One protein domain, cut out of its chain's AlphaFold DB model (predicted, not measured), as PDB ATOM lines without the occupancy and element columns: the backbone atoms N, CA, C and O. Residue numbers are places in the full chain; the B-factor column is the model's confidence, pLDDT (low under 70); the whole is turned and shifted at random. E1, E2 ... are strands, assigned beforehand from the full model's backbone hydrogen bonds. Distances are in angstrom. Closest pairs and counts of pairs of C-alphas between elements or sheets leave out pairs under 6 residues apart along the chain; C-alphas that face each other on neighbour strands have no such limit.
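What this domain is: This is residues 183 to 244 of the 349 residues of an uncharacterized protein of Moniliophthora roreri (UniProt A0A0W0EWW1). Little regular structure is present: a tiny two-strand hairpin, E1 and E2, lies toward one end, and from it a long loop chain, residues 204 to 244, winds back and forth toward the other end, where residues 236 to 241 stick out. The printed part has 62 residues, with no named helix and strands E1 then E2, antiparallel; the class is all strand, with 6 residues in named elements. It is only just loose, close to compact, with a radius of gyration of the C-alphas of 12.9 A, and elongated, spanning 40 by 26 by 15 A.

Where its parts are: E1, residues 193 to 195, measures 6.6 A from C-alpha 193 at (119.930, 129.918, 112.551). E2, residues 201 to 203, measures 7.0 A and ends at C-alpha 203 (122.839, 130.210, 108.999).

How they stand to each other: E1 and E2 form a hairpin with a tight link, antiparallel at 153 degrees. C-alphas 195 and 201 face each other at 4.3 A. N 194 and O 202 are within hydrogen-bond range, 2.8 A. Residues 187 to 188 form a short antiparallel pairing with residues 212 to 213.

The domain as a whole: The C-alphas farthest apart, of Gly 199 and Gly 240, are 40.1 A apart. The printed part has no cut. Residues 183 to 185 have pLDDT under 70.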
ATOM      1  N   VAL A 183     116.337 127.726 124.389       50.78
ATOM      2  CA  VAL A 183     115.285 127.134 123.554       50.78
ATOM      3  C   VAL A 183     115.861 127.036 122.147       50.78
ATOM      4  O   VAL A 183     115.780 127.978 121.361       50.78
ATOM      5  N   LEU A 184     116.533 125.922 121.869       60.69
ATOM      6  CA  LEU A 184     117.001 125.576 120.535       60.69
ATOM      7  C   LEU A 184     115.768 125.498 119.628       60.69
ATOM      8  O   LEU A 184     114.772 124.868 119.987       60.69
ATOM      9  N   ALA A 185     115.801 126.188 118.486       62.19
ATOM     10  CA  ALA A 185     114.720 126.084 117.515       62.19
ATOM     11  C   ALA A 185     114.561 124.609 117.118       62.19
ATOM     12  O   ALA A 185     115.545 123.941 116.815       62.19
ATOM     13  N   VAL A 186     113.328 124.103 117.171       78.00
ATOM     14  CA  VAL A 186     113.042 122.677 116.941       78.00
ATOM     15  C   VAL A 186     113.014 122.343 115.449       78.00
ATOM     16  O   VAL A 186     113.246 121.213 115.036       78.00
ATOM     17  N   THR A 187     112.746 123.343 114.611       84.06
ATOM     18  CA  THR A 187     112.765 123.223 113.156       84.06
ATOM     19  C   THR A 187     113.070 124.574 112.515       84.06
ATOM     20  O   THR A 187     112.744 125.624 113.076       84.06
ATOM     21  N   GLY A 188     113.678 124.552 111.330       84.19
ATOM     22  CA  GLY A 188     113.974 125.749 110.553       84.19
ATOM     23  C   GLY A 188     114.117 125.458 109.060       84.19
ATOM     24  O   GLY A 188     114.528 124.374 108.652       84.19
ATOM     25  N   GLY A 189     113.728 126.434 108.240       87.25
ATOM     26  CA  GLY A 189     113.885 126.427 106.782       87.25
ATOM     27  C   GLY A 189     114.964 127.409 106.323       87.25
ATOM     28  O   GLY A 189     115.793 127.846 107.118       87.25
ATOM     29  N   ASP A 190     114.950 127.789 105.046       90.12
ATOM     30  CA  ASP A 190     115.932 128.728 104.491       90.12
ATOM     31  C   ASP A 190     116.077 130.007 105.334       90.12
ATOM     32  O   ASP A 190     115.104 130.688 105.659       90.12
ATOM     33  N   GLY A 191     117.315 130.324 105.704       86.50
ATOM     34  CA  GLY A 191     117.670 131.495 106.490       86.50
ATOM     35  C   GLY A 191     117.563 131.347 108.008       86.50
ATOM     36  O   GLY A 191     117.933 132.295 108.701       86.50
ATOM     37  N   SER A 192     117.111 130.202 108.529       89.56
ATOM     38  CA  SER A 192     117.100 129.932 109.974       89.56
ATOM     39  C   SER A 192     118.514 129.796 110.546       89.56
ATOM     40  O   SER A 192     119.418 129.319 109.859       89.56
ATOM     41  N   GLU A 193     118.688 130.149 111.815       88.88
ATOM     42  CA  GLU A 193     119.930 129.918 112.551       88.88
ATOM     43  C   GLU A 193     119.909 128.535 113.215       88.88
ATOM     44  O   GLU A 193     118.933 128.163 113.869       88.88
ATOM     45  N   VAL A 194     120.978 127.771 113.016       86.12
ATOM     46  CA  VAL A 194     121.198 126.453 113.615       86.12
ATOM     47  C   VAL A 194     122.308 126.594 114.643       86.12
ATOM     48  O   VAL A 194     123.388 127.086 114.320       86.12
ATOM     49  N   THR A 195     122.048 126.173 115.876       84.94
ATOM     50  CA  THR A 195     123.047 126.119 116.951       84.94
ATOM     51  C   THR A 195     123.599 124.707 117.056       84.94
ATOM     52  O   THR A 195     122.834 123.799 117.361       84.94
ATOM     53  N   LEU A 196     124.891 124.527 116.815       81.81
ATOM     54  CA  LEU A 196     125.618 123.264 116.916       81.81
ATOM     55  C   LEU A 196     125.789 122.817 118.380       81.81
ATOM     56  O   LEU A 196     125.539 123.580 119.317       81.81
ATOM     57  N   GLU A 197     126.206 121.566 118.585       75.06
ATOM     58  CA  GLU A 197     126.433 120.991 119.925       75.06
ATOM     59  C   GLU A 197     127.555 121.701 120.704       75.06
ATOM     60  O   GLU A 197     127.501 121.787 121.929       75.06
ATOM     61  N   ASP A 198     128.535 122.275 120.003       77.19
ATOM     62  CA  ASP A 198     129.615 123.083 120.585       77.19
ATOM     63  C   ASP A 198     129.172 124.511 120.978       77.19
ATOM     64  O   ASP A 198     129.962 125.295 121.509       77.19
ATOM     65  N   GLY A 199     127.903 124.853 120.732       79.88
ATOM     66  CA  GLY A 199     127.314 126.164 120.988       79.88
ATOM     67  C   GLY A 199     127.564 127.197 119.887       79.88
ATOM     68  O   GLY A 199     127.057 128.316 119.992       79.88
ATOM     69  N   THR A 200     128.307 126.857 118.831       85.62
ATOM     70  CA  THR A 200     128.473 127.738 117.672       85.62
ATOM     71  C   THR A 200     127.193 127.784 116.844       85.62
ATOM     72  O   THR A 200     126.365 126.874 116.889       85.62
ATOM     73  N   THR A 201     126.984 128.871 116.102       88.31
ATOM     74  CA  THR A 201     125.797 129.024 115.257       88.31
ATOM     75  C   THR A 201     126.174 129.233 113.802       88.31
ATOM     76  O   THR A 201     127.182 129.863 113.477       88.31
ATOM     77  N   PHE A 202     125.352 128.701 112.899       89.25
ATOM     78  CA  PHE A 202     125.463 128.968 111.472       89.25
ATOM     79  C   PHE A 202     124.087 129.205 110.854       89.25
ATOM     80  O   PHE A 202     123.056 128.740 111.341       89.25
ATOM     81  N   LYS A 203     124.064 129.953 109.751       91.75
ATOM     82  CA  LYS A 203     122.839 130.210 108.999       91.75
ATOM     83  C   LYS A 203     122.598 129.070 108.015       91.75
ATOM     84  O   LYS A 203     123.393 128.871 107.099       91.75
ATOM     85  N   TYR A 204     121.486 128.367 108.174       90.62
ATOM     86  CA  TYR A 204     121.045 127.364 107.215       90.62
ATOM     87  C   TYR A 204     120.572 128.044 105.930       90.62
ATOM     88  O   TYR A 204     119.776 128.985 105.977       90.62
ATOM     89  N   SER A 205     121.050 127.570 104.778       92.06
ATOM     90  CA  SER A 205     120.572 128.022 103.476       92.06
ATOM     91  C   SER A 205     120.141 126.835 102.635       92.06
ATOM     92  O   SER A 205     120.930 125.939 102.350       92.06
ATOM     93  N   ASN A 206     118.870 126.834 102.249       91.44
ATOM     94  CA  ASN A 206     118.301 125.825 101.379       91.44
ATOM     95  C   ASN A 206     117.169 126.437 100.541       91.44
ATOM     96  O   ASN A 206     116.003 126.409 100.949       91.44
ATOM     97  N   PRO A 207     117.476 126.937  99.332       91.19
ATOM     98  CA  PRO A 207     116.487 127.579  98.466       91.19
ATOM     99  C   PRO A 207     115.435 126.600  97.910       91.19
ATOM    100  O   PRO A 207     114.539 127.000  97.169       91.19
ATOM    101  N   HIS A 208     115.524 125.309  98.236       91.38
ATOM    102  CA  HIS A 208     114.698 124.243  97.675       91.38
ATOM    103  C   HIS A 208     113.505 123.844  98.559       91.38
ATOM    104  O   HIS A 208     112.802 122.868  98.263       91.38
ATOM    105  N   GLY A 209     113.244 124.607  99.626       87.69
ATOM    106  CA  GLY A 209     112.091 124.414 100.508       87.69
ATOM    107  C   GLY A 209     112.226 123.211 101.443       87.69
ATOM    108  O   GLY A 209     111.218 122.622 101.832       87.69
ATOM    109  N   GLY A 210     113.462 122.809 101.747       90.25
ATOM    110  CA  GLY A 210     113.756 121.857 102.812       90.25
ATOM    111  C   GLY A 210     113.723 122.507 104.194       90.25
ATOM    112  O   GLY A 210     113.827 123.727 104.326       90.25
ATOM    113  N   HIS A 211     113.605 121.682 105.225       90.56
ATOM    114  CA  HIS A 211     113.697 122.095 106.620       90.56
ATOM    115  C   HIS A 211     114.465 121.056 107.430       90.56
ATOM    116  O   HIS A 211     114.380 119.855 107.168       90.56
ATOM    117  N   TRP A 212     115.207 121.528 108.419       89.88
ATOM    118  CA  TRP A 212     115.829 120.675 109.421       89.88
ATOM    119  C   TRP A 212     114.910 120.525 110.629       89.88
ATOM    120  O   TRP A 212     113.976 121.313 110.831       89.88
ATOM    121  N   TYR A 213     115.171 119.492 111.417       87.12
ATOM    122  CA  TYR A 213     114.438 119.194 112.634       87.12
ATOM    123  C   TYR A 213     115.422 118.726 113.705       87.12
ATOM    124  O   TYR A 213     116.299 117.910 113.424       87.12
ATOM    125  N   TYR A 214     115.285 119.252 114.917       84.19
ATOM    126  CA  TYR A 214     116.059 118.832 116.075       84.19
ATOM    127  C   TYR A 214     115.307 119.141 117.363       84.19
ATOM    128  O   TYR A 214     115.181 120.300 117.752       84.19
ATOM    129  N   ASP A 215     114.853 118.100 118.046       82.12
ATOM    130  CA  ASP A 215     114.318 118.207 119.397       82.12
ATOM    131  C   ASP A 215     115.210 117.403 120.353       82.12
ATOM    132  O   ASP A 215     115.303 116.182 120.202       82.12
ATOM    133  N   PRO A 216     115.848 118.038 121.355       79.94
ATOM    134  CA  PRO A 216     116.593 117.323 122.388       79.94
ATOM    135  C   PRO A 216     115.770 116.270 123.146       79.94
ATOM    136  O   PRO A 216     116.336 115.310 123.664       79.94
ATOM    137  N   ASN A 217     114.447 116.449 123.239       82.50
ATOM    138  CA  ASN A 217     113.543 115.523 123.923       82.50
ATOM    139  C   ASN A 217     113.055 114.395 123.003       82.50
ATOM    140  O   ASN A 217     112.668 113.335 123.494       82.50
ATOM    141  N   GLU A 218     113.098 114.602 121.684       79.75
ATOM    142  CA  GLU A 218     112.706 113.623 120.664       79.75
ATOM    143  C   GLU A 218     113.800 113.462 119.588       79.75
ATOM    144  O   GLU A 218     113.569 113.734 118.405       79.75
ATOM    145  N   PRO A 219     114.998 112.963 119.954       75.25
ATOM    146  CA  PRO A 219     116.148 112.902 119.044       75.25
ATOM    147  C   PRO A 219     115.955 111.945 117.856       75.25
ATOM    148  O   PRO A 219     116.689 112.018 116.877       75.25
ATOM    149  N   PHE A 220     114.968 111.046 117.922       75.56
ATOM    150  CA  PHE A 220     114.670 110.062 116.872       75.56
ATOM    151  C   PHE A 220     113.537 110.490 115.935       75.56
ATOM    152  O   PHE A 220     113.077 109.701 115.105       75.56
ATOM    153  N   ASN A 221     113.051 111.721 116.068       78.75
ATOM    154  CA  ASN A 221     112.029 112.233 115.179       78.75
ATOM    155  C   ASN A 221     112.667 112.630 113.838       78.75
ATOM    156  O   ASN A 221     113.306 113.670 113.694       78.75
ATOM    157  N   ASN A 222     112.468 111.776 112.835       84.06
ATOM    158  CA  ASN A 222     112.941 111.950 111.460       84.06
ATOM    159  C   ASN A 222     112.111 113.000 110.683       84.06
ATOM    160  O   ASN A 222     111.789 112.820 109.513       84.06
ATOM    161  N   GLY A 223     111.709 114.093 111.329       84.31
ATOM    162  CA  GLY A 223     110.850 115.119 110.738       84.31
ATOM    163  C   GLY A 223     111.535 115.985 109.679       84.31
ATOM    164  O   GLY A 223     110.851 116.720 108.977       84.31
ATOM    165  N   ALA A 224     112.863 115.923 109.546       87.88
ATOM    166  CA  ALA A 224     113.593 116.755 108.596       87.88
ATOM    167  C   ALA A 224     113.322 116.351 107.135       87.88
ATOM    168  O   ALA A 224     113.128 115.180 106.793       87.88
ATOM    169  N   LYS A 225     113.347 117.349 106.250       91.62
ATOM    170  CA  LYS A 225     113.078 117.206 104.819       91.62
ATOM    171  C   LYS A 225     114.135 117.948 104.016       91.62
ATOM    172  O   LYS A 225     114.245 119.168 104.110       91.62
ATOM    173  N   ALA A 226     114.869 117.229 103.170       90.69
ATOM    174  CA  ALA A 226     115.968 117.815 102.405       90.69
ATOM    175  C   ALA A 226     115.492 118.854 101.369       90.69
ATOM    176  O   ALA A 226     116.091 119.918 101.252       90.69
ATOM    177  N   GLN A 227     114.411 118.592 100.624       92.81
ATOM    178  CA  GLN A 227     113.827 119.526  99.644       92.81
ATOM    179  C   GLN A 227     112.323 119.310  99.527       92.81
ATOM    180  O   GLN A 227     111.826 118.232  99.828       92.81
ATOM    181  N   SER A 228     111.598 120.297  99.000       92.19
ATOM    182  CA  SER A 228     110.141 120.234  98.798       92.19
ATOM    183  C   SER A 228     109.659 119.027  97.977       92.19
ATOM    184  O   SER A 228     108.584 118.497  98.266       92.19
ATOM    185  N   TRP A 229     110.457 118.575  97.002       88.44
ATOM    186  CA  TRP A 229     110.157 117.453  96.098       88.44
ATOM    187  C   TRP A 229     110.724 116.098  96.544       88.44
ATOM    188  O   TRP A 229     110.542 115.111  95.835       88.44
ATOM    189  N   SER A 230     111.457 116.052  97.654       90.69
ATOM    190  CA  SER A 230     111.945 114.806  98.251       90.69
ATOM    191  C   SER A 230     111.019 114.437  99.412       90.69
ATOM    192  O   SER A 230     110.551 115.357 100.085       90.69
ATOM    193  N   PRO A 231     110.737 113.153  99.675       90.56
ATOM    194  CA  PRO A 231     110.029 112.766 100.892       90.56
ATOM    195  C   PRO A 231     110.809 113.219 102.136       90.56
ATOM    196  O   PRO A 231     112.038 113.353 102.098       90.56
ATOM    197  N   ALA A 232     110.096 113.504 103.223       89.44
ATOM    198  CA  ALA A 232     110.725 113.723 104.524       89.44
ATOM    199  C   ALA A 232     111.334 112.414 105.054       89.44
ATOM    200  O   ALA A 232     110.981 111.327 104.601       89.44
ATOM    201  N   LEU A 233     112.250 112.492 106.020       87.62
ATOM    202  CA  LEU A 233     112.929 111.299 106.544       87.62
ATOM    203  C   LEU A 233     111.983 110.341 107.297       87.62
ATOM    204  O   LEU A 233     112.303 109.168 107.467       87.62
ATOM    205  N   ASN A 234     110.820 110.819 107.738       86.88
ATOM    206  CA  ASN A 234     109.752 110.021 108.342       86.88
ATOM    207  C   ASN A 234     108.742 109.479 107.312       86.88
ATOM    208  O   ASN A 234     107.841 108.721 107.677       86.88
ATOM    209  N   GLU A 235     108.879 109.845 106.038       88.69
ATOM    210  CA  GLU A 235     108.069 109.348 104.931       88.69
ATOM    211  C   GLU A 235     108.795 108.201 104.208       88.69
ATOM    212  O   GLU A 235     110.018 108.069 104.236       88.69
ATOM    213  N   THR A 236     108.038 107.326 103.544       89.50
ATOM    214  CA  THR A 236     108.631 106.210 102.794       89.50
ATOM    215  C   THR A 236     109.294 106.710 101.512       89.50
ATOM    216  O   THR A 236     108.631 107.307 100.665       89.50
ATOM    217  N   PHE A 237     110.578 106.392 101.337       89.62
ATOM    218  CA  PHE A 237     111.292 106.602 100.081       89.62
ATOM    219  C   PHE A 237     110.956 105.488  99.077       89.62
ATOM    220  O   PHE A 237     111.272 104.316  99.297       89.62
ATOM    221  N   ASN A 238     110.322 105.836  97.960       91.38
ATOM    222  CA  ASN A 238     109.886 104.886  96.940       91.38
ATOM    223  C   ASN A 238     110.982 104.688  95.891       91.38
ATOM    224  O   ASN A 238     111.071 105.423  94.903       91.38
ATOM    225  N   TYR A 239     111.803 103.657  96.075       90.12
ATOM    226  CA  TYR A 239     112.834 103.291  95.104       90.12
ATOM    227  C   TYR A 239     112.240 103.067  93.703       90.12
ATOM    228  O   TYR A 239     111.257 102.348  93.530       90.12
ATOM    229  N   GLY A 240     112.842 103.700  92.694       88.88
ATOM    230  CA  GLY A 240     112.392 103.641  91.297       88.88
ATOM    231  C   GLY A 240     111.350 104.695  90.906       88.88
ATOM    232  O   GLY A 240     111.127 104.897  89.714       88.88
ATOM    233  N   VAL A 241     110.760 105.403  91.875       91.00
ATOM    234  CA  VAL A 241     109.888 106.568  91.641       91.00
ATOM    235  C   VAL A 241     110.589 107.837  92.113       91.00
ATOM    236  O   VAL A 241     110.763 108.780  91.338       91.00
ATOM    237  N   ASP A 242     111.047 107.833  93.363       91.31
ATOM    238  CA  ASP A 242     111.773 108.941  93.962       91.31
ATOM    239  C   ASP A 242     113.214 108.961  93.450       91.31
ATOM    240  O   ASP A 242     113.940 107.959  93.454       91.31
ATOM    241  N   ARG A 243     113.643 110.126  92.961       92.25
ATOM    242  CA  ARG A 243     114.960 110.278  92.344       92.25
ATOM    243  C   ARG A 243     116.023 110.531  93.405       92.25
ATOM    244  O   ARG A 243     116.008 111.572  94.060       92.25
ATOM    245  N   ILE A 244     116.999 109.631  93.474       93.38
ATOM    246  CA  ILE A 244     118.211 109.803  94.278       93.38
ATOM    247  C   ILE A 244     119.110 110.857  93.618       93.38
ATOM    248  O   ILE A 244     119.482 110.747  92.448       93.38
TER     249      ILE A 244